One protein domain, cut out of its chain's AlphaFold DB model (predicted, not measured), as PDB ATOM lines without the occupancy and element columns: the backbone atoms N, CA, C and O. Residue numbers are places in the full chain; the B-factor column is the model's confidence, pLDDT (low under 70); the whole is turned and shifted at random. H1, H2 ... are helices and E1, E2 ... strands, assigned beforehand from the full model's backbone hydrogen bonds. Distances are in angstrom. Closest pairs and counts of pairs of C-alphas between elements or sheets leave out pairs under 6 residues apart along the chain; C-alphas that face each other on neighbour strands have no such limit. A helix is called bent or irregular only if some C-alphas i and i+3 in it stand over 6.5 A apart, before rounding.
ATOM      1  N   LYS A   7     253.302 237.647 144.337       41.56
ATOM      2  CA  LYS A   7     252.405 236.795 145.139       41.56
ATOM      3  C   LYS A   7     252.279 237.408 146.524       41.56
ATOM      4  O   LYS A   7     253.274 237.414 147.242       41.56
ATOM      5  N   VAL A   8     251.103 237.930 146.880       35.66
ATOM      6  CA  VAL A   8     250.834 238.473 148.227       35.66
ATOM      7  C   VAL A   8     249.908 237.537 148.981       35.66
ATOM      8  O   VAL A   8     248.776 237.330 148.559       35.66
ATOM      9  N   ASN A   9     250.381 236.979 150.092       43.62
ATOM     10  CA  ASN A   9     249.675 235.911 150.786       43.62
ATOM     11  C   ASN A   9     249.077 236.351 152.138       43.62
ATOM     12  O   ASN A   9     249.757 236.999 152.933       43.62
ATOM     13  N   ASN A  10     247.859 235.897 152.455       40.16
ATOM     14  CA  ASN A  10     247.208 236.047 153.760       40.16
ATOM     15  C   ASN A  10     246.704 234.662 154.244       40.16
ATOM     16  O   ASN A  10     245.687 234.177 153.781       40.16
ATOM     17  N   ALA A  11     247.405 233.990 155.172       34.62
ATOM     18  CA  ALA A  11     247.172 232.561 155.493       34.62
ATOM     19  C   ALA A  11     245.800 232.194 156.102       34.62
ATOM     20  O   ALA A  11     245.265 232.929 156.930       34.62
ATOM     21  N   ALA A  12     245.287 231.006 155.776       39.25
ATOM     22  CA  ALA A  12     244.072 230.424 156.350       39.25
ATOM     23  C   ALA A  12     244.380 229.161 157.166       39.25
ATOM     24  O   ALA A  12     245.258 228.373 156.809       39.25
ATOM     25  N   SER A  13     243.618 228.919 158.232       32.22
ATOM     26  CA  SER A  13     243.579 227.633 158.928       32.22
ATOM     27  C   SER A  13     242.535 226.725 158.272       32.22
ATOM     28  O   SER A  13     241.349 226.845 158.562       32.22
ATOM     29  N   GLY A  14     242.968 225.820 157.394       27.86
ATOM     30  CA  GLY A  14     242.098 224.794 156.808       27.86
ATOM     31  C   GLY A  14     242.361 224.591 155.322       27.86
ATOM     32  O   GLY A  14     241.801 225.291 154.492       27.86
ATOM     33  N   GLY A  15     243.219 223.622 154.993       28.97
ATOM     34  CA  GLY A  15     243.578 223.296 153.611       28.97
ATOM     35  C   GLY A  15     244.798 224.068 153.120       28.97
ATOM     36  O   GLY A  15     244.691 224.940 152.267       28.97
ATOM     37  N   ILE A  16     245.982 223.718 153.628       38.50
ATOM     38  CA  ILE A  16     247.243 224.161 153.028       38.50
ATOM     39  C   ILE A  16     247.436 223.330 151.755       38.50
ATOM     40  O   ILE A  16     248.092 222.293 151.756       38.50
ATOM     41  N   LYS A  17     246.818 223.757 150.650       36.31
ATOM     42  CA  LYS A  17     247.427 223.505 149.347       36.31
ATOM     43  C   LYS A  17     248.537 224.542 149.255       36.31
ATOM     44  O   LYS A  17     248.252 225.723 149.062       36.31
ATOM     45  N   LEU A  18     249.766 224.106 149.539       43.91
ATOM     46  CA  LEU A  18     250.967 224.930 149.409       43.91
ATOM     47  C   LEU A  18     250.912 225.652 148.062       43.91
ATOM     48  O   LEU A  18     250.432 225.086 147.075       43.91
ATOM     49  N   LEU A  19     251.332 226.919 148.064       49.94
ATOM     50  CA  LEU A  19     251.431 227.755 146.873       49.94
ATOM     51  C   LEU A  19     251.961 226.919 145.710       49.94
ATOM     52  O   LEU A  19     253.111 226.478 145.733       49.94
ATOM     53  N   GLY A  20     251.099 226.686 144.718       50.00
ATOM     54  CA  GLY A  20     251.501 226.004 143.499       50.00
ATOM     55  C   GLY A  20     252.636 226.771 142.829       50.00
ATOM     56  O   GLY A  20     252.760 227.992 143.010       50.00
ATOM     57  N   ASP A  21     253.449 226.048 142.059       53.56
ATOM     58  CA  ASP A  21     254.496 226.657 141.251       53.56
ATOM     59  C   ASP A  21     253.928 227.840 140.451       53.56
ATOM     60  O   ASP A  21     252.800 227.759 139.945       53.56
ATOM     61  N   PRO A  22     254.672 228.956 140.347       54.94
ATOM     62  CA  PRO A  22     254.265 230.046 139.480       54.94
ATOM     63  C   PRO A  22     254.073 229.516 138.047       54.94
ATOM     64  O   PRO A  22     254.773 228.583 137.630       54.94
ATOM     65  N   PRO A  23     253.121 230.073 137.279       53.78
ATOM     66  CA  PRO A  23     252.853 229.620 135.922       53.78
ATOM     67  C   PRO A  23     254.132 229.617 135.069       53.78
ATOM     68  O   PRO A  23     254.905 230.575 135.057       53.78
ATOM     69  N   LYS A  24     254.358 228.514 134.337       45.69
ATOM     70  CA  LYS A  24     255.569 228.289 133.517       45.69
ATOM     71  C   LYS A  24     255.705 229.279 132.354       45.69
ATOM     72  O   LYS A  24     256.806 229.486 131.849       45.69
ATOM     73  N   SER A  25     254.595 229.861 131.901       41.50
ATOM     74  CA  SER A  25     254.565 230.846 130.822       41.50
ATOM     75  C   SER A  25     254.504 232.256 131.390       41.50
ATOM     76  O   SER A  25     253.572 232.611 132.106       41.50
ATOM     77  N   ARG A  26     255.490 233.069 131.015       42.50
ATOM     78  CA  ARG A  26     255.573 234.496 131.322       42.50
ATOM     79  C   ARG A  26     254.413 235.241 130.656       42.50
ATOM     80  O   ARG A  26     254.543 235.637 129.499       42.50
ATOM     81  N   VAL A  27     253.315 235.458 131.375       44.69
ATOM     82  CA  VAL A  27     252.342 236.479 130.980       44.69
ATOM     83  C   VAL A  27     252.879 237.826 131.475       44.69
ATOM     84  O   VAL A  27     253.207 237.964 132.655       44.69
ATOM     85  N   PRO A  28     253.100 238.807 130.592       40.06
ATOM     86  CA  PRO A  28     253.401 240.155 131.033       40.06
ATOM     87  C   PRO A  28     252.200 240.733 131.825       40.06
ATOM     88  O   PRO A  28     251.064 240.586 131.402       40.06
ATOM     89  N   ASP A  29     252.477 241.388 132.950       50.06
ATOM     90  CA  ASP A  29     251.609 242.193 133.829       50.06
ATOM     91  C   ASP A  29     250.742 241.440 134.855       50.06
ATOM     92  O   ASP A  29     249.815 242.013 135.422       50.06
ATOM     93  N   GLU A  30     251.072 240.187 135.174       53.66
ATOM     94  CA  GLU A  30     250.273 239.382 136.109       53.66
ATOM     95  C   GLU A  30     250.690 239.561 137.585       53.66
ATOM     96  O   GLU A  30     251.811 239.243 137.988       53.66
ATOM     97  N   VAL A  31     249.753 240.049 138.405       57.88
ATOM     98  CA  VAL A  31     249.851 240.130 139.872       57.88
ATOM     99  C   VAL A  31     248.871 239.126 140.478       57.88
ATOM    100  O   VAL A  31     247.681 239.164 140.172       57.88
ATOM    101  N   GLU A  32     249.348 238.258 141.370       59.34
ATOM    102  CA  GLU A  32     248.516 237.256 142.047       59.34
ATOM    103  C   GLU A  32     248.410 237.600 143.537       59.34
ATOM    104  O   GLU A  32     249.350 237.453 144.312       59.34
ATOM    105  N   VAL A  33     247.239 238.046 143.978       53.62
ATOM    106  CA  VAL A  33     246.986 238.299 145.400       53.62
ATOM    107  C   VAL A  33     246.236 237.107 145.993       53.62
ATOM    108  O   VAL A  33     245.045 236.923 145.754       53.62
ATOM    109  N   ASN A  34     246.920 236.312 146.812       57.56
ATOM    110  CA  ASN A  34     246.336 235.212 147.569       57.56
ATOM    111  C   ASN A  34     245.896 235.690 148.965       57.56
ATOM    112  O   ASN A  34     246.531 235.414 149.984       57.56
ATOM    113  N   ASN A  35     244.806 236.457 149.005       55.06
ATOM    114  CA  ASN A  35     244.296 237.082 150.232       55.06
ATOM    115  C   ASN A  35     243.204 236.263 150.957       55.06
ATOM    116  O   ASN A  35     242.659 236.717 151.962       55.06
ATOM    117  N   ALA A  36     242.842 235.074 150.467       45.44
ATOM    118  CA  ALA A  36     241.744 234.308 151.051       45.44
ATOM    119  C   ALA A  36     242.123 233.741 152.433       45.44
ATOM    120  O   ALA A  36     242.963 232.850 152.543       45.44
ATOM    121  N   ALA A  37     241.457 234.227 153.485       52.22
ATOM    122  CA  ALA A  37     241.568 233.703 154.841       52.22
ATOM    123  C   ALA A  37     240.178 233.460 155.443       52.22
ATOM    124  O   ALA A  37     239.260 234.255 155.267       52.22
ATOM    125  N   THR A  38     240.037 232.362 156.180       41.16
ATOM    126  CA  THR A  38     238.861 232.052 157.001       41.16
ATOM    127  C   THR A  38     239.358 231.709 158.400       41.16
ATOM    128  O   THR A  38     240.322 230.952 158.543       41.16
ATOM    129  N   SER A  39     238.734 232.274 159.432       47.41
ATOM    130  CA  SER A  39     238.982 231.916 160.828       47.41
ATOM    131  C   SER A  39     237.685 231.399 161.446       47.41
ATOM    132  O   SER A  39     236.623 231.981 161.249       47.41
ATOM    133  N   GLY A  40     237.765 230.274 162.161       38.41
ATOM    134  CA  GLY A  40     236.638 229.757 162.950       38.41
ATOM    135  C   GLY A  40     236.446 230.496 164.280       38.41
ATOM    136  O   GLY A  40     235.383 230.399 164.879       38.41
ATOM    137  N   ASP A  41     237.462 231.253 164.702       49.84
ATOM    138  CA  ASP A  41     237.487 232.069 165.916       49.84
ATOM    139  C   ASP A  41     237.678 233.553 165.553       49.84
ATOM    140  O   ASP A  41     238.182 233.882 164.470       49.84
ATOM    141  N   ALA A  42     237.321 234.451 166.478       48.03
ATOM    142  CA  ALA A  42     237.638 235.873 166.365       48.03
ATOM    143  C   ALA A  42     239.156 236.075 166.209       48.03
ATOM    144  O   ALA A  42     239.960 235.427 166.887       48.03
ATOM    145  N   LEU A  43     239.550 236.968 165.297       53.03
ATOM    146  CA  LEU A  43     240.956 237.315 165.101       53.03
ATOM    147  C   LEU A  43     241.537 237.900 166.399       53.03
ATOM    148  O   LEU A  43     240.840 238.645 167.092       53.03
ATOM    149  N   PRO A  44     242.802 237.595 166.741       52.50
ATOM    150  CA  PRO A  44     243.450 238.233 167.878       52.50
ATOM    151  C   PRO A  44     243.473 239.756 167.674       52.50
ATOM    152  O   PRO A  44     243.747 240.228 166.569       52.50
ATOM    153  N   SER A  45     243.198 240.515 168.740       49.88
ATOM    154  CA  SER A  45     243.295 241.984 168.743       49.88
ATOM    155  C   SER A  45     244.710 242.468 168.425       49.88
ATOM    156  O   SER A  45     244.888 243.546 167.861       49.88
ATOM    157  N   ASP A  46     245.702 241.639 168.748       53.81
ATOM    158  CA  ASP A  46     247.109 241.907 168.503       53.81
ATOM    159  C   ASP A  46     247.521 241.322 167.153       53.81
ATOM    160  O   ASP A  46     247.760 240.120 166.990       53.81
ATOM    161  N   VAL A  47     247.596 242.203 166.159       53.28
ATOM    162  CA  VAL A  47     248.165 241.873 164.856       53.28
ATOM    163  C   VAL A  47     249.690 241.845 165.000       53.28
ATOM    164  O   VAL A  47     250.284 242.848 165.403       53.28
ATOM    165  N   PRO A  48     250.352 240.714 164.708       54.03
ATOM    166  CA  PRO A  48     251.777 240.578 164.962       54.03
ATOM    167  C   PRO A  48     252.599 241.478 164.039       54.03
ATOM    168  O   PRO A  48     252.282 241.666 162.863       54.03
ATOM    169  N   LYS A  49     253.726 241.964 164.566       55.50
ATOM    170  CA  LYS A  49     254.759 242.640 163.769       55.50
ATOM    171  C   LYS A  49     255.479 241.653 162.837       55.50
ATOM    172  O   LYS A  49     255.857 242.035 161.740       55.50
ATOM    173  N   ASN A  50     255.598 240.386 163.248       63.44
ATOM    174  CA  ASN A  50     256.192 239.288 162.485       63.44
ATOM    175  C   ASN A  50     255.449 237.974 162.805       63.44
ATOM    176  O   ASN A  50     255.176 237.686 163.966       63.44
ATOM    177  N   ALA A  51     255.113 237.181 161.784       60.44
ATOM    178  CA  ALA A  51     254.464 235.877 161.959       60.44
ATOM    179  C   ALA A  51     255.431 234.760 162.408       60.44
ATOM    180  O   ALA A  51     254.978 233.665 162.718       60.44
ATOM    181  N   ILE A  52     256.743 235.012 162.426       68.38
ATOM    182  CA  ILE A  52     257.776 234.097 162.928       68.38
ATOM    183  C   ILE A  52     258.535 234.806 164.056       68.38
ATOM    184  O   ILE A  52     259.616 235.340 163.842       68.38
ATOM    185  N   SER A  53     257.935 234.862 165.242       74.69
ATOM    186  CA  SER A  53     258.527 235.454 166.449       74.69
ATOM    187  C   SER A  53     258.119 234.665 167.693       74.69
ATOM    188  O   SER A  53     257.122 233.942 167.655       74.69
ATOM    189  N   GLU A  54     258.845 234.828 168.801       66.50
ATOM    190  CA  GLU A  54     258.516 234.189 170.090       66.50
ATOM    191  C   GLU A  54     257.121 234.580 170.605       66.50
ATOM    192  O   GLU A  54     256.403 233.740 171.146       66.50
ATOM    193  N   ASP A  55     256.688 235.818 170.344       70.19
ATOM    194  CA  ASP A  55     255.349 236.311 170.703       70.19
ATOM    195  C   ASP A  55     254.221 235.585 169.944       70.19
ATOM    196  O   ASP A  55     253.061 235.584 170.366       70.19
ATOM    197  N   TYR A  56     254.541 234.989 168.792       74.94
ATOM    198  CA  TYR A  56     253.563 234.402 167.878       74.94
ATOM    199  C   TYR A  56     253.649 232.874 167.796       74.94
ATOM    200  O   TYR A  56     252.615 232.208 167.690       74.94
ATOM    201  N   ILE A  57     254.862 232.321 167.880       86.19
ATOM    202  CA  ILE A  57     255.179 230.892 167.858       86.19
ATOM    203  C   ILE A  57     255.862 230.528 169.179       86.19
ATOM    204  O   ILE A  57     257.079 230.601 169.314       86.19
ATOM    205  N   THR A  58     255.069 230.090 170.151       89.44
ATOM    206  CA  THR A  58     255.568 229.689 171.477       89.44
ATOM    207  C   THR A  58     256.239 228.310 171.478       89.44
ATOM    208  O   THR A  58     256.989 227.984 172.400       89.44
ATOM    209  N   ASN A  59     256.012 227.495 170.440       92.81
ATOM    210  CA  ASN A  59     256.691 226.213 170.274       92.81
ATOM    211  C   ASN A  59     258.109 226.475 169.739       92.81
ATOM    212  O   ASN A  59     258.288 226.863 168.584       92.81
ATOM    213  N   LYS A  60     259.118 226.260 170.591       92.75
ATOM    214  CA  LYS A  60     260.523 226.592 170.294       92.75
ATOM    215  C   LYS A  60     261.074 225.858 169.077       92.75
ATOM    216  O   LYS A  60     261.780 226.467 168.282       92.75
ATOM    217  N   ARG A  61     260.719 224.580 168.907       92.62
ATOM    218  CA  ARG A  61     261.139 223.783 167.748       92.62
ATOM    219  C   ARG A  61     260.575 224.383 166.462       92.62
ATOM    220  O   ARG A  61     261.319 224.613 165.516       92.62
ATOM    221  N   ALA A  62     259.279 224.682 166.429       92.06
ATOM    222  CA  ALA A  62     258.641 225.316 165.281       92.06
ATOM    223  C   ALA A  62     259.262 226.686 164.970       92.06
ATOM    224  O   ALA A  62     259.519 226.992 163.808       92.06
ATOM    225  N   LEU A  63     259.544 227.492 165.996       91.75
ATOM    226  CA  LEU A  63     260.198 228.784 165.819       91.75
ATOM    227  C   LEU A  63     261.608 228.637 165.231       91.75
ATOM    228  O   LEU A  63     261.933 229.327 164.268       91.75
ATOM    229  N   GLU A  64     262.424 227.726 165.757       91.69
ATOM    230  CA  GLU A  64     263.778 227.452 165.264       91.69
ATOM    231  C   GLU A  64     263.762 227.009 163.793       91.69
ATOM    232  O   GLU A  64     264.470 227.573 162.958       91.69
ATOM    233  N   LEU A  65     262.893 226.054 163.446       91.88
ATOM    234  CA  LEU A  65     262.789 225.531 162.082       91.88
ATOM    235  C   LEU A  65     262.328 226.585 161.067       91.88
ATOM    236  O   LEU A  65     262.777 226.558 159.921       91.88
ATOM    237  N   LEU A  66     261.427 227.492 161.458       89.38
ATOM    238  CA  LEU A  66     260.869 228.503 160.555       89.38
ATOM    239  C   LEU A  66     261.706 229.792 160.494       89.38
ATOM    240  O   LEU A  66     261.647 230.514 159.495       89.38
ATOM    241  N   SER A  67     262.474 230.113 161.539       88.12
ATOM    242  CA  SER A  67     263.277 231.342 161.601       88.12
ATOM    243  C   SER A  67     264.586 231.238 160.816       88.12
ATOM    244  O   SER A  67     264.942 232.199 160.129       88.12
ATOM    245  N   ASP A  68     265.253 230.081 160.815       87.81
ATOM    246  CA  ASP A  68     266.545 229.896 160.142       87.81
ATOM    247  C   ASP A  68     266.430 230.052 158.617       87.81
ATOM    248  O   ASP A  68     265.949 229.166 157.918       87.81
ATOM    249  N   VAL A  69     266.897 231.193 158.093       82.06
ATOM    250  CA  VAL A  69     266.829 231.545 156.664       82.06
ATOM    251  C   VAL A  69     267.667 230.616 155.802       82.06
ATOM    252  O   VAL A  69     267.275 230.333 154.668       82.06
ATOM    253  N   GLU A  70     268.825 230.196 156.293       85.38
ATOM    254  CA  GLU A  70     269.822 229.488 155.493       85.38
ATOM    255  C   GLU A  70     269.414 228.042 155.270       85.38
ATOM    256  O   GLU A  70     269.550 227.521 154.164       85.38
ATOM    257  N   THR A  71     268.829 227.424 156.293       89.69
ATOM    258  CA  THR A  71     268.433 226.016 156.251       89.69
ATOM    259  C   THR A  71     266.930 225.821 156.021       89.69
ATOM    260  O   THR A  71     266.428 224.700 156.121       89.69
ATOM    261  N   LEU A  72     266.174 226.886 155.721       91.38
ATOM    262  CA  LEU A  72     264.734 226.806 155.457       91.38
ATOM    263  C   LEU A  72     264.430 226.031 154.167       91.38
ATOM    264  O   LEU A  72     264.886 226.406 153.086       91.38
ATOM    265  N   THR A  73     263.590 225.000 154.264       93.06
ATOM    266  CA  THR A  73     263.157 224.170 153.128       93.06
ATOM    267  C   THR A  73     261.662 223.865 153.199       93.06
ATOM    268  O   THR A  73     261.043 224.011 154.256       93.06
ATOM    269  N   GLU A  74     261.078 223.430 152.074       88.44
ATOM    270  CA  GLU A  74     259.668 223.007 152.015       88.44
ATOM    271  C   GLU A  74     259.402 221.873 153.026       88.44
ATOM    272  O   GLU A  74     258.422 221.934 153.768       88.44
ATOM    273  N   ASP A  75     260.332 220.919 153.150       91.88
ATOM    274  CA  ASP A  75     260.242 219.797 154.094       91.88
ATOM    275  C   ASP A  75     260.204 220.252 155.558       91.88
ATOM    276  O   ASP A  75     259.398 219.752 156.336       91.88
ATOM    277  N   ARG A  76     261.017 221.245 155.949       93.31
ATOM    278  CA  ARG A  76     261.009 221.755 157.334       93.31
ATOM    279  C   ARG A  76     259.703 222.465 157.675       93.31
ATOM    280  O   ARG A  76     259.231 222.363 158.806       93.31
ATOM    281  N   VAL A  77     259.106 223.166 156.709       89.19
ATOM    282  CA  VAL A  77     257.775 223.768 156.882       89.19
ATOM    283  C   VAL A  77     256.716 222.671 157.033       89.19
ATOM    284  O   VAL A  77     255.890 222.745 157.942       89.19
ATOM    285  N   GLU A  78     256.758 221.636 156.192       89.06
ATOM    286  CA  GLU A  78     255.836 220.497 156.265       89.06
ATOM    287  C   GLU A  78     255.986 219.712 157.578       89.06
ATOM    288  O   GLU A  78     254.981 219.319 158.169       89.06
ATOM    289  N   ASP A  79     257.205 219.543 158.093       93.19
ATOM    290  CA  ASP A  79     257.460 218.898 159.383       93.19
ATOM    291  C   ASP A  79     256.775 219.639 160.537       93.19
ATOM    292  O   ASP A  79     256.115 219.012 161.370       93.19
ATOM    293  N   VAL A  80     256.880 220.974 160.570       92.94
ATOM    294  CA  VAL A  80     256.193 221.808 161.572       92.94
ATOM    295  C   VAL A  80     254.676 221.670 161.448       92.94
ATOM    296  O   VAL A  80     253.979 221.510 162.451       92.94
ATOM    297  N   LEU A  81     254.143 221.696 160.223       89.31
ATOM    298  CA  LEU A  81     252.706 221.553 159.976       89.31
ATOM    299  C   LEU A  81     252.185 220.165 160.358       89.31
ATOM    300  O   LEU A  81     251.085 220.041 160.907       89.31
ATOM    301  N   ARG A  82     252.966 219.117 160.089       89.75
ATOM    302  CA  ARG A  82     252.646 217.733 160.441       89.75
ATOM    303  C   ARG A  82     252.631 217.537 161.951       89.75
ATOM    304  O   ARG A  82     251.682 216.937 162.455       89.75
ATOM    305  N   GLU A  83     253.638 218.051 162.653       93.44
ATOM    306  CA  GLU A  83     253.714 218.014 164.117       93.44
ATOM    307  C   GLU A  83     252.535 218.768 164.739       93.44
ATOM    308  O   GLU A  83     251.768 218.176 165.497       93.44
ATOM    309  N   PHE A  84     252.295 220.015 164.315       91.56
ATOM    310  CA  PHE A  84     251.154 220.804 164.778       91.56
ATOM    311  C   PHE A  84     249.832 220.064 164.568       91.56
ATOM    312  O   PHE A  84     249.011 219.969 165.475       91.56
ATOM    313  N   ARG A  85     249.608 219.508 163.369       88.50
ATOM    314  CA  ARG A  85     248.372 218.782 163.050       88.50
ATOM    315  C   ARG A  85     248.202 217.531 163.908       88.50
ATOM    316  O   ARG A  85     247.065 217.189 164.235       88.50
ATOM    317  N   LYS A  86     249.292 216.828 164.221       91.25
ATOM    318  CA  LYS A  86     249.274 215.665 165.110       91.25
ATOM    319  C   LYS A  86     248.888 216.101 166.525       91.25
ATOM    320  O   LYS A  86     247.898 215.610 167.053       91.25
ATOM    321  N   ASP A  87     249.583 217.084 167.081       92.00
ATOM    322  CA  ASP A  87     249.346 217.564 168.444       92.00
ATOM    323  C   ASP A  87     247.975 218.220 168.611       92.00
ATOM    324  O   ASP A  87     247.335 218.081 169.651       92.00
ATOM    325  N   PHE A  88     247.480 218.879 167.564       87.38
ATOM    326  CA  PHE A  88     246.123 219.408 167.517       87.38
ATOM    327  C   PHE A  88     245.078 218.295 167.667       87.38
ATOM    328  O   PHE A  88     244.111 218.459 168.406       87.38
ATOM    329  N   LYS A  89     245.264 217.161 166.976       87.88
ATOM    330  CA  LYS A  89     244.354 216.006 167.060       87.88
ATOM    331  C   LYS A  89     244.458 215.279 168.395       87.88
ATOM    332  O   LYS A  89     243.440 214.832 168.910       87.88
ATOM    333  N   ASP A  90     245.666 215.187 168.935       93.12
ATOM    334  CA  ASP A  90     245.948 214.465 170.175       93.12
ATOM    335  C   ASP A  90     245.642 215.310 171.430       93.12
ATOM    336  O   ASP A  90     245.771 214.822 172.550       93.12
ATOM    337  N   GLY A  91     245.236 216.578 171.271       90.50
ATOM    338  CA  GLY A  91     244.961 217.484 172.392       90.50
ATOM    339  C   GLY A  91     246.220 217.948 173.134       90.50
ATOM    340  O   GLY A  91     246.141 218.348 174.290       90.50
ATOM    341  N   LEU A  92     247.383 217.908 172.476       93.12
ATOM    342  CA  LEU A  92     248.699 218.175 173.066       93.12
ATOM    343  C   LEU A  92     249.194 219.610 172.838       93.12
ATOM    344  O   LEU A  92     250.354 219.902 173.113       93.12
ATOM    345  N   LEU A  93     248.345 220.516 172.337       90.06
ATOM    346  CA  LEU A  93     248.768 221.875 171.982       90.06
ATOM    347  C   LEU A  93     249.427 222.612 173.152       90.06
ATOM    348  O   LEU A  93     250.513 223.155 172.995       90.06
ATOM    349  N   GLU A  94     248.792 222.606 174.320       89.31
ATOM    350  CA  GLU A  94     249.311 223.285 175.512       89.31
ATOM    351  C   GLU A  94     250.576 222.603 176.049       89.31
ATOM    352  O   GLU A  94     251.567 223.270 176.342       89.31
ATOM    353  N   ILE A  95     250.572 221.266 176.084       92.44
ATOM    354  CA  ILE A  95     251.695 220.444 176.559       92.44
ATOM    355  C   ILE A  95     252.945 220.692 175.708       92.44
ATOM    356  O   ILE A  95     254.033 220.882 176.248       92.44
ATOM    357  N   ASN A  96     252.779 220.760 174.387       92.38
ATOM    358  CA  ASN A  96     253.863 221.008 173.438       92.38
ATOM    359  C   ASN A  96     254.056 222.506 173.144       92.38
ATOM    360  O   ASN A  96     254.671 222.878 172.144       92.38
ATOM    361  N   CYS A  97     253.536 223.376 174.016       92.38
ATOM    362  CA  CYS A  97     253.719 224.827 173.978       92.38
ATOM    363  C   CYS A  97     253.340 225.477 172.637       92.38
ATOM    364  O   CYS A  97     253.939 226.474 172.237       92.38
ATOM    365  N   TRP A  98     252.357 224.943 171.917       91.88
ATOM    366  CA  TRP A  98     251.822 225.578 170.718       91.88
ATOM    367  C   TRP A  98     251.071 226.873 171.061       91.88
ATOM    368  O   TRP A  98     250.541 227.007 172.166       91.88
ATOM    369  N   PRO A  99     250.982 227.836 170.125       84.31
ATOM    370  CA  PRO A  99     250.385 229.137 170.404       84.31
ATOM    371  C   PRO A  99     248.945 229.044 170.902       84.31
ATOM    372  O   PRO A  99     248.147 228.267 170.375       84.31
ATOM    373  N   CYS A 100     248.575 229.910 171.846       78.12
ATOM    374  CA  CYS A 100     247.188 230.055 172.288       78.12
ATOM    375  C   CYS A 100     246.276 230.545 171.152       78.12
ATOM    376  O   CYS A 100     246.738 231.180 170.192       78.12
ATOM    377  N   LYS A 101     244.975 230.255 171.281       71.81
ATOM    378  CA  LYS A 101     243.949 230.449 170.245       71.81
ATOM    379  C   LYS A 101     244.000 231.841 169.571       71.81
ATOM    380  O   LYS A 101     244.201 232.833 170.270       71.81
ATOM    381  N   PRO A 102     243.790 231.924 168.241       73.81
ATOM    382  CA  PRO A 102     243.603 230.803 167.312       73.81
ATOM    383  C   PRO A 102     244.948 230.187 166.871       73.81
ATOM    384  O   PRO A 102     245.665 230.741 166.040       73.81
ATOM    385  N   SER A 103     245.290 229.009 167.406       79.62
ATOM    386  CA  SER A 103     246.599 228.359 167.212       79.62
ATOM    387  C   SER A 103     246.854 227.981 165.751       79.62
ATOM    388  O   SER A 103     247.903 228.276 165.184       79.62
ATOM    389  N   SER A 104     245.839 227.409 165.100       77.38
ATOM    390  CA  SER A 104     245.893 226.994 163.696       77.38
ATOM    391  C   SER A 104     246.096 228.172 162.746       77.38
ATOM    392  O   SER A 104     246.817 228.053 161.755       77.38
ATOM    393  N   TYR A 105     245.495 229.320 163.058       73.31
ATOM    394  CA  TYR A 105     245.700 230.555 162.313       73.31
ATOM    395  C   TYR A 105     247.147 231.032 162.451       73.31
ATOM    396  O   TYR A 105     247.793 231.298 161.439       73.31
ATOM    397  N   LYS A 106     247.679 231.065 163.681       78.75
ATOM    398  CA  LYS A 106     249.060 231.491 163.943       78.75
ATOM    399  C   LYS A 106     250.076 230.615 163.211       78.75
ATOM    400  O   LYS A 106     250.899 231.125 162.454       78.75
ATOM    401  N   ILE A 107     249.958 229.295 163.335       83.69
ATOM    402  CA  ILE A 107     250.872 228.365 162.659       83.69
ATOM    403  C   ILE A 107     250.747 228.444 161.134       83.69
ATOM    404  O   ILE A 107     251.760 228.425 160.438       83.69
ATOM    405  N   SER A 108     249.542 228.636 160.595       78.88
ATOM    406  CA  SER A 108     249.365 228.832 159.153       78.88
ATOM    407  C   SER A 108     250.046 230.112 158.642       78.88
ATOM    408  O   SER A 108     250.732 230.087 157.619       78.88
ATOM    409  N   LYS A 109     249.933 231.235 159.370       78.56
ATOM    410  CA  LYS A 109     250.598 232.507 159.010       78.56
ATOM    411  C   LYS A 109     252.116 232.408 159.078       78.56
ATOM    412  O   LYS A 109     252.792 232.947 158.201       78.56
ATOM    413  N   ALA A 110     252.633 231.705 160.079       83.88
ATOM    414  CA  ALA A 110     254.055 231.422 160.216       83.88
ATOM    415  C   ALA A 110     254.585 230.590 159.038       83.88
ATOM    416  O   ALA A 110     255.542 230.990 158.373       83.88
ATOM    417  N   ALA A 111     253.916 229.475 158.729       84.69
ATOM    418  CA  ALA A 111     254.284 228.592 157.624       84.69
ATOM    419  C   ALA A 111     254.242 229.318 156.271       84.69
ATOM    420  O   ALA A 111     255.138 229.161 155.446       84.69
ATOM    421  N   LEU A 112     253.240 230.171 156.057       81.25
ATOM    422  CA  LEU A 112     253.132 230.973 154.846       81.25
ATOM    423  C   LEU A 112     254.282 231.978 154.693       81.25
ATOM    424  O   LEU A 112     254.816 232.139 153.599       81.25
ATOM    425  N   ASN A 113     254.662 232.658 155.778       83.94
ATOM    426  CA  ASN A 113     255.801 233.576 155.783       83.94
ATOM    427  C   ASN A 113     257.103 232.834 155.432       83.94
ATOM    428  O   ASN A 113     257.848 233.271 154.552       83.94
ATOM    429  N   ALA A 114     257.324 231.663 156.030       86.56
ATOM    430  CA  ALA A 114     258.450 230.800 155.696       86.56
ATOM    431  C   ALA A 114     258.436 230.378 154.214       86.56
ATOM    432  O   ALA A 114     259.440 230.508 153.512       86.56
ATOM    433  N   TYR A 115     257.283 229.958 153.695       84.44
ATOM    434  CA  TYR A 115     257.152 229.533 152.303       84.44
ATOM    435  C   TYR A 115     257.411 230.669 151.303       84.44
ATOM    436  O   TYR A 115     258.051 230.459 150.276       84.44
ATOM    437  N   THR A 116     256.998 231.898 151.617       83.44
ATOM    438  CA  THR A 116     257.326 233.094 150.819       83.44
ATOM    439  C   THR A 116     258.835 233.261 150.636       83.44
ATOM    440  O   THR A 116     259.286 233.559 149.530       83.44
ATOM    441  N   ARG A 117     259.634 233.003 151.680       86.19
ATOM    442  CA  ARG A 117     261.104 233.072 151.613       86.19
ATOM    443  C   ARG A 117     261.684 231.967 150.734       86.19
ATOM    444  O   ARG A 117     262.561 232.239 149.916       86.19
ATOM    445  N   ILE A 118     261.162 230.747 150.858       87.56
ATOM    446  CA  ILE A 118     261.554 229.615 150.007       87.56
ATOM    447  C   ILE A 118     261.285 229.946 148.534       87.56
ATOM    448  O   ILE A 118     262.171 229.809 147.692       87.56
ATOM    449  N   MET A 119     260.090 230.449 148.224       83.88
ATOM    450  CA  MET A 119     259.700 230.785 146.854       83.88
ATOM    451  C   MET A 119     260.527 231.937 146.284       83.88
ATOM    452  O   MET A 119     260.943 231.859 145.131       83.88
ATOM    453  N   ALA A 120     260.823 232.966 147.081       85.00
ATOM    454  CA  ALA A 120     261.698 234.060 146.665       85.00
ATOM    455  C   ALA A 120     263.111 233.570 146.295       85.00
ATOM    456  O   ALA A 120     263.670 234.017 145.296       85.00
ATOM    457  N   LYS A 121     263.665 232.610 147.055       87.88
ATOM    458  CA  LYS A 121     264.958 231.972 146.743       87.88
ATOM    459  C   LYS A 121     264.884 231.090 145.491       87.88
ATOM    460  O   LYS A 121     265.781 231.140 144.654       87.88
ATOM    461  N   LYS A 122     263.819 230.291 145.355       87.06
ATOM    462  CA  LYS A 122     263.599 229.362 144.230       87.06
ATOM    463  C   LYS A 122     263.364 230.094 142.904       87.06
ATOM    464  O   LYS A 122     263.742 229.594 141.847       87.06
ATOM    465  N   TYR A 123     262.773 231.287 142.964       84.62
ATOM    466  CA  TYR A 123     262.338 232.063 141.807       84.62
ATOM    467  C   TYR A 123     262.877 233.507 141.852       84.62
ATOM    468  O   TYR A 123     262.096 234.446 141.982       84.62
ATOM    469  N   PRO A 124     264.195 233.732 141.671       83.44
ATOM    470  CA  PRO A 124     264.824 235.053 141.832       83.44
ATOM    471  C   PRO A 124     264.374 236.097 140.797       83.44
ATOM    472  O   PRO A 124     264.595 237.293 140.969       83.44
ATOM    473  N   THR A 125     263.742 235.666 139.703       80.75
ATOM    474  CA  THR A 125     263.146 236.563 138.703       80.75
ATOM    475  C   THR A 125     261.744 237.049 139.086       80.75
ATOM    476  O   THR A 125     261.176 237.869 138.363       80.75
ATOM    477  N   PHE A 126     261.174 236.524 140.176       76.44
ATOM    478  CA  PHE A 126     259.841 236.827 140.693       76.44
ATOM    479  C   PHE A 126     259.958 237.515 142.065       76.44
ATOM    480  O   PHE A 126     260.809 237.165 142.886       76.44
ATOM    481  N   CYS A 127     259.083 238.483 142.338       80.56
ATOM    482  CA  CYS A 127     259.038 239.169 143.628       80.56
ATOM    483  C   CYS A 127     257.988 238.492 144.516       80.56
ATOM    484  O   CYS A 127     256.793 238.641 144.310       80.56
ATOM    485  N   VAL A 128     258.392 237.732 145.527       81.81
ATOM    486  CA  VAL A 128     257.443 236.994 146.376       81.81
ATOM    487  C   VAL A 128     257.501 237.571 147.778       81.81
ATOM    488  O   VAL A 128     258.540 237.495 148.416       81.81
ATOM    489  N   ASN A 129     256.415 238.174 148.264       83.69
ATOM    490  CA  ASN A 129     256.406 238.891 149.542       83.69
ATOM    491  C   ASN A 129     255.125 238.611 150.337       83.69
ATOM    492  O   ASN A 129     254.070 238.324 149.782       83.69
ATOM    493  N   CYS A 130     255.193 238.753 151.656       78.44
ATOM    494  CA  CYS A 130     254.023 238.684 152.529       78.44
ATOM    495  C   CYS A 130     253.660 240.070 153.054       78.44
ATOM    496  O   CYS A 130     254.543 240.855 153.384       78.44
ATOM    497  N   VAL A 131     252.362 240.346 153.188       76.38
ATOM    498  CA  VAL A 131     251.852 241.590 153.780       76.38
ATOM    499  C   VAL A 131     250.894 241.250 154.904       76.38
ATOM    500  O   VAL A 131     249.987 240.437 154.736       76.38
ATOM    501  N   CYS A 132     251.065 241.917 156.037       77.56
ATOM    502  CA  CYS A 132     250.075 241.989 157.089       77.56
ATOM    503  C   CYS A 132     249.343 243.339 157.001       77.56
ATOM    504  O   CYS A 132     249.969 244.376 157.237       77.56
ATOM    505  N   PRO A 133     248.039 243.350 156.674       68.31
ATOM    506  CA  PRO A 133     247.287 244.585 156.434       68.31
ATOM    507  C   PRO A 133     246.902 245.342 157.718       68.31
ATOM    508  O   PRO A 133     246.301 246.411 157.645       68.31
ATOM    509  N   GLY A 134     247.229 244.806 158.899       69.69
ATOM    510  CA  GLY A 134     246.764 245.354 160.170       69.69
ATOM    511  C   GLY A 134     245.314 244.960 160.500       69.69
ATOM    512  O   GLY A 134     244.723 244.108 159.830       69.69
ATOM    513  N   PRO A 135     244.732 245.548 161.559       71.00
ATOM    514  CA  PRO A 135     243.365 245.269 161.996       71.00
ATOM    515  C   PRO A 135     242.341 246.001 161.110       71.00
ATOM    516  O   PRO A 135     241.924 247.121 161.403       71.00
ATOM    517  N   VAL A 136     241.931 245.363 160.013       70.00
ATOM    518  CA  VAL A 136     240.995 245.921 159.020       70.00
ATOM    519  C   VAL A 136     239.542 245.618 159.383       70.00
ATOM    520  O   VAL A 136     239.196 244.475 159.679       70.00
ATOM    521  N   LYS A 137     238.675 246.631 159.305       73.31
ATOM    522  CA  LYS A 137     237.220 246.515 159.456       73.31
ATOM    523  C   LYS A 137     236.645 245.689 158.317       73.31
ATOM    524  O   LYS A 137     236.541 246.153 157.187       73.31
ATOM    525  N   THR A 138     236.263 244.463 158.633       64.00
ATOM    526  CA  THR A 138     235.623 243.533 157.703       64.00
ATOM    527  C   THR A 138     234.500 242.788 158.412       64.00
ATOM    528  O   THR A 138     234.501 242.686 159.640       64.00
ATOM    529  N   GLU A 139     233.581 242.201 157.649       59.47
ATOM    530  CA  GLU A 139     232.601 241.241 158.179       59.47
ATOM    531  C   GLU A 139     233.298 240.105 158.948       59.47
ATOM    532  O   GLU A 139     232.899 239.740 160.048       59.47
ATOM    533  N   THR A 140     234.431 239.617 158.429       60.50
ATOM    534  CA  THR A 140     235.258 238.577 159.063       60.50
ATOM    535  C   THR A 140     235.906 239.004 160.378       60.50
ATOM    536  O   THR A 140     236.236 238.157 161.201       60.50
ATOM    537  N   SER A 141     236.093 240.307 160.594       59.94
ATOM    538  CA  SER A 141     236.545 240.853 161.872       59.94
ATOM    539  C   SER A 141     235.372 241.325 162.735       59.94
ATOM    540  O   SER A 141     235.601 242.091 163.662       59.94
ATOM    541  N   PHE A 142     234.117 241.000 162.399       66.19
ATOM    542  CA  PHE A 142     232.923 241.561 163.047       66.19
ATOM    543  C   PHE A 142     232.955 243.097 163.150       66.19
ATOM    544  O   PHE A 142     232.528 243.675 164.147       66.19
ATOM    545  N   HIS A 143     233.532 243.767 162.147       69.56
ATOM    546  CA  HIS A 143     233.762 245.215 162.125       69.56
ATOM    547  C   HIS A 143     234.609 245.773 163.289       69.56
ATOM    548  O   HIS A 143     234.654 246.985 163.485       69.56
ATOM    549  N   SER A 144     235.334 244.923 164.026       66.12
ATOM    550  CA  SER A 144     236.151 245.314 165.185       66.12
ATOM    551  C   SER A 144     237.524 245.901 164.837       66.12
ATOM    552  O   SER A 144     238.270 246.285 165.738       66.12
ATOM    553  N   GLY A 145     237.901 245.931 163.555       67.06
ATOM    554  CA  GLY A 145     239.160 246.526 163.110       67.06
ATOM    555  C   GLY A 145     239.202 248.041 163.338       67.06
ATOM    556  O   GLY A 145     238.170 248.702 163.446       67.06
ATOM    557  N   THR A 146     240.396 248.624 163.375       75.88
ATOM    558  CA  THR A 146     240.565 250.084 163.453       75.88
ATOM    559  C   THR A 146     240.724 250.726 162.076       75.88
ATOM    560  O   THR A 146     240.369 251.894 161.928       75.88
ATOM    561  N   ARG A 147     241.159 249.960 161.063       73.00
ATOM    562  CA  ARG A 147     241.458 250.430 159.698       73.00
ATOM    563  C   ARG A 147     240.324 250.172 158.710       73.00
ATOM    564  O   ARG A 147     239.553 249.232 158.893       73.00
ATOM    565  N   THR A 148     240.238 250.948 157.636       79.25
ATOM    566  CA  THR A 148     239.326 250.667 156.513       79.25
ATOM    567  C   THR A 148     239.905 249.606 155.560       79.25
ATOM    568  O   THR A 148     241.121 249.371 155.564       79.25
ATOM    569  N   PRO A 149     239.074 248.945 154.729       76.06
ATOM    570  CA  PRO A 149     239.555 248.052 153.673       76.06
ATOM    571  C   PRO A 149     240.602 248.691 152.751       76.06
ATOM    572  O   PRO A 149     241.591 248.046 152.406       76.06
ATOM    573  N   GLU A 150     240.429 249.966 152.407       76.56
ATOM    574  CA  GLU A 150     241.351 250.731 151.565       76.56
ATOM    575  C   GLU A 150     242.713 250.904 152.250       76.56
ATOM    576  O   GLU A 150     243.754 250.651 151.644       76.56
ATOM    577  N   GLU A 151     242.714 251.256 153.539       77.31
ATOM    578  CA  GLU A 151     243.936 251.370 154.338       77.31
ATOM    579  C   GLU A 151     244.644 250.019 154.492       77.31
ATOM    580  O   GLU A 151     245.873 249.967 154.528       77.31
ATOM    581  N   GLY A 152     243.899 248.916 154.592       72.31
ATOM    582  CA  GLY A 152     244.472 247.568 154.631       72.31
ATOM    583  C   GLY A 152     245.085 247.135 153.296       72.31
ATOM    584  O   GLY A 152     246.086 246.415 153.271       72.31
ATOM    585  N   ALA A 153     244.518 247.596 152.179       75.19
ATOM    586  CA  ALA A 153     244.984 247.277 150.833       75.19
ATOM    587  C   ALA A 153     246.238 248.062 150.416       75.19
ATOM    588  O   ALA A 153     246.945 247.639 149.502       75.19
ATOM    589  N   GLU A 154     246.557 249.174 151.082       78.75
ATOM    590  CA  GLU A 154     247.665 250.061 150.712       78.75
ATOM    591  C   GLU A 154     249.006 249.315 150.573       78.75
ATOM    592  O   GLU A 154     249.724 249.486 149.584       78.75
ATOM    593  N   GLY A 155     249.332 248.443 151.533       76.38
ATOM    594  CA  GLY A 155     250.557 247.640 151.498       76.38
ATOM    595  C   GLY A 155     250.600 246.671 150.313       76.38
ATOM    596  O   GLY A 155     251.635 246.537 149.663       76.38
ATOM    597  N   LEU A 156     249.466 246.045 149.986       76.12
ATOM    598  CA  LEU A 156     249.343 245.154 148.829       76.12
ATOM    599  C   LEU A 156     249.558 245.909 147.516       76.12
ATOM    600  O   LEU A 156     250.343 245.469 146.679       76.12
ATOM    601  N   VAL A 157     248.897 247.060 147.354       80.50
ATOM    602  CA  VAL A 157     249.005 247.891 146.146       80.50
ATOM    603  C   VAL A 157     250.438 248.386 145.956       80.50
ATOM    604  O   VAL A 157     250.976 248.296 144.855       80.50
ATOM    605  N   LYS A 158     251.106 248.827 147.031       81.75
ATOM    606  CA  LYS A 158     252.518 249.238 146.976       81.75
ATOM    607  C   LYS A 158     253.430 248.118 146.472       81.75
ATOM    608  O   LYS A 158     254.297 248.384 145.646       81.75
ATOM    609  N   LEU A 159     253.229 246.878 146.926       76.88
ATOM    610  CA  LEU A 159     254.031 245.739 146.463       76.88
ATOM    611  C   LEU A 159     253.684 245.281 145.044       76.88
ATOM    612  O   LEU A 159     254.565 244.814 144.322       76.88
ATOM    613  N   ALA A 160     252.424 245.408 144.631       76.50
ATOM    614  CA  ALA A 160     251.997 245.106 143.266       76.50
ATOM    615  C   ALA A 160     252.628 246.063 142.238       76.50
ATOM    616  O   ALA A 160     252.909 245.664 141.113       76.50
ATOM    617  N   LEU A 161     252.886 247.311 142.639       82.38
ATOM    618  CA  LEU A 161     253.459 248.357 141.788       82.38
ATOM    619  C   LEU A 161     254.994 248.451 141.859       82.38
ATOM    620  O   LEU A 161     255.575 249.381 141.295       82.38
ATOM    621  N   LEU A 162     255.670 247.520 142.545       79.50
ATOM    622  CA  LEU A 162     257.131 247.527 142.617       79.50
ATOM    623  C   LEU A 162     257.763 247.351 141.223       79.50
ATOM    624  O   LEU A 162     257.295 246.537 140.420       79.50
ATOM    625  N   PRO A 163     258.865 248.068 140.929       79.19
ATOM    626  CA  PRO A 163     259.606 247.856 139.696       79.19
ATOM    627  C   PRO A 163     260.214 246.446 139.663       79.19
ATOM    628  O   PRO A 163     260.417 245.802 140.697       79.19
ATOM    629  N   LYS A 164     260.562 245.963 138.461       74.25
ATOM    630  CA  LYS A 164     261.318 244.705 138.333       74.25
ATOM    631  C   LYS A 164     262.622 244.790 139.129       74.25
ATOM    632  O   LYS A 164     263.321 245.795 139.048       74.25
ATOM    633  N   GLY A 165     262.955 243.712 139.837       75.62
ATOM    634  CA  GLY A 165     264.122 243.672 140.722       75.62
ATOM    635  C   GLY A 165     263.894 244.354 142.073       75.62
ATOM    636  O   GLY A 165     264.859 244.620 142.785       75.62
ATOM    637  N   GLY A 166     262.638 244.658 142.420       82.19
ATOM    638  CA  GLY A 166     262.259 245.099 143.756       82.19
ATOM    639  C   GLY A 166     262.522 244.039 144.837       82.19
ATOM    640  O   GLY A 166     262.909 242.907 144.536       82.19
ATOM    641  N   PRO A 167     262.315 244.395 146.115       85.19
ATOM    642  CA  PRO A 167     262.525 243.479 147.230       85.19
ATOM    643  C   PRO A 167     261.678 242.205 147.098       85.19
ATOM    644  O   PRO A 167     260.514 242.261 146.698       85.19
ATOM    645  N   SER A 168     262.257 241.067 147.481       87.00
ATOM    646  CA  SER A 168     261.634 239.740 147.437       87.00
ATOM    647  C   SER A 168     261.999 238.955 148.700       87.00
ATOM    648  O   SER A 168     263.074 239.151 149.268       87.00
ATOM    649  N   GLY A 169     261.109 238.077 149.150       84.56
ATOM    650  CA  GLY A 169     261.270 237.249 150.346       84.56
ATOM    651  C   GLY A 169     261.007 237.977 151.664       84.56
ATOM    652  O   GLY A 169     261.418 237.480 152.711       84.56
ATOM    653  N   LEU A 170     260.358 239.144 151.636       85.00
ATOM    654  CA  LEU A 170     260.170 239.990 152.816       85.00
ATOM    655  C   LEU A 170     258.747 239.920 153.380       85.00
ATOM    656  O   LEU A 170     257.778 239.602 152.681       85.00
ATOM    657  N   PHE A 171     258.631 240.274 154.662       82.06
ATOM    658  CA  PHE A 171     257.365 240.478 155.357       82.06
ATOM    659  C   PHE A 171     257.136 241.970 155.603       82.06
ATOM    660  O   PHE A 171     257.966 242.647 156.208       82.06
ATOM    661  N   PHE A 172     256.001 242.483 155.147       79.62
ATOM    662  CA  PHE A 172     255.616 243.880 155.282       79.62
ATOM    663  C   PHE A 172     254.453 244.014 156.258       79.62
ATOM    664  O   PHE A 172     253.492 243.251 156.214       79.62
ATOM    665  N   THR A 173     254.525 245.023 157.111       76.81
ATOM    666  CA  THR A 173     253.431 245.465 157.979       76.81
ATOM    667  C   THR A 173     253.032 246.887 157.607       76.81
ATOM    668  O   THR A 173     253.657 247.519 156.752       76.81
ATOM    669  N   GLU A 174     252.050 247.441 158.311       68.50
ATOM    670  CA  GLU A 174     251.736 248.869 158.231       68.50
ATOM    671  C   GLU A 174     252.945 249.787 158.488       68.50
ATOM    672  O   GLU A 174     252.996 250.891 157.953       68.50
ATOM    673  N   LYS A 175     253.933 249.337 159.278       70.00
ATOM    674  CA  LYS A 175     255.128 250.119 159.639       70.00
ATOM    675  C   LYS A 175     256.271 249.965 158.630       70.00
ATOM    676  O   LYS A 175     257.341 250.526 158.840       70.00
ATOM    677  N   GLY A 176     256.051 249.217 157.545       73.94
ATOM    678  CA  GLY A 176     257.063 248.878 156.546       73.94
ATOM    679  C   GLY A 176     257.585 247.449 156.689       73.94
ATOM    680  O   GLY A 176     256.898 246.571 157.217       73.94
ATOM    681  N   VAL A 177     258.793 247.207 156.173       78.06
ATOM    682  CA  VAL A 177     259.468 245.900 156.252       78.06
ATOM    683  C   VAL A 177     259.671 245.531 157.722       78.06
ATOM    684  O   VAL A 177     260.282 246.295 158.468       78.06
ATOM    685  N   SER A 178     259.176 244.366 158.136       72.81
ATOM    686  CA  SER A 178     259.512 243.808 159.445       72.81
ATOM    687  C   SER A 178     260.851 243.094 159.366       72.81
ATOM    688  O   SER A 178     261.084 242.298 158.456       72.81
TER     689      SER A 178
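AT A GLANCE: This is residues 7 to 178 of the 180 residues of the protein "(+)-neomenthol dehydrogenase" of Tripterygium wilfordii (UniProt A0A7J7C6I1). A small twisted sheet of four short parallel strands stands between two helices, H3 on one face and H4 on the other, making three layers. H1 and H2 pack on H3, away from the sheet, and long loops fill much of the rest; residues 23 to 28 stick out at one end. The printed part has 172 residues, with four named helices and four named strands in the order E1 E2 H1 H2 H3 E3 H4 E4; the sheet's order is E2 E1 E3 E4. The class is mixed, helices and strands, though under half of the residues are in named elements. The whole is compact, with a radius of gyration of the C-alphas of 16.0 A and spans of 49 by 38 by 25 A.

HOW THE PARTS SIT: Start at E1, residues 7 to 9, and find its parallel neighbour E2, residues 32 to 34, with N 34 and O 8 at 2.7 A. Next look at H1, residues 60 to 67, and H2, residues 74 to 90: this helical hairpin touches at Ala 62 and Val 80, the closest C-alphas, 5.7 A apart, with a shallow tilt of 30 degrees. H3, residues 103 to 122, makes a helical hairpin with H2, at 11 degrees, a shallow tilt, opposite ways; the closest C-alphas, of Val 77 and Ala 111, are 6.0 A apart. H3 is on the sheet at a height of 9.2 A, over E3, residues 127 to 131, and along it at 14 degrees on the local plane. E3 is parallel to E1, with N 129 and O 7 at 3.4 A. H4, residues 149 to 160, is on the opposite face at a height of 8.1 A; it is irregular, but only just, with C-alphas 152 and 155 at 6.8 A. E4, residues 171 to 173, is parallel to E3, with N 172 and O 130 at 2.8 A; E3, H4 and E4 form a strand-helix-strand unit, parallel neighbour strands with a helix between, whose crossover is left-handed. Every O i to N i+4 pair is within hydrogen-bond range in H1, H2 and H3; in H4 6 of 8 are.

IN THESE COORDINATES: Find C-alpha 7, where E1 begins, at (252.405, 236.795, 145.139). H2 is 24.3 A long; H3 runs 28.6 A from C-alpha 103 at (246.599, 228.359, 167.212). H4 measures 16.5 A and E3 12.7 A. E4 ends at C-alpha 173, (253.431, 245.465, 157.979).

THE WHOLE: The two C-alphas farthest apart, of Pro 28 and Ile 95, are 49.6 A apart. The printed part has no cut. The links E1 to E2, E2 to H1, H2 to H3 and E3 to H4 are long. Mean pLDDT of the printed part is 72.6; look for values under 70 at residues 7 to 52, 54, 133 to 134, 138 to 145 and 174.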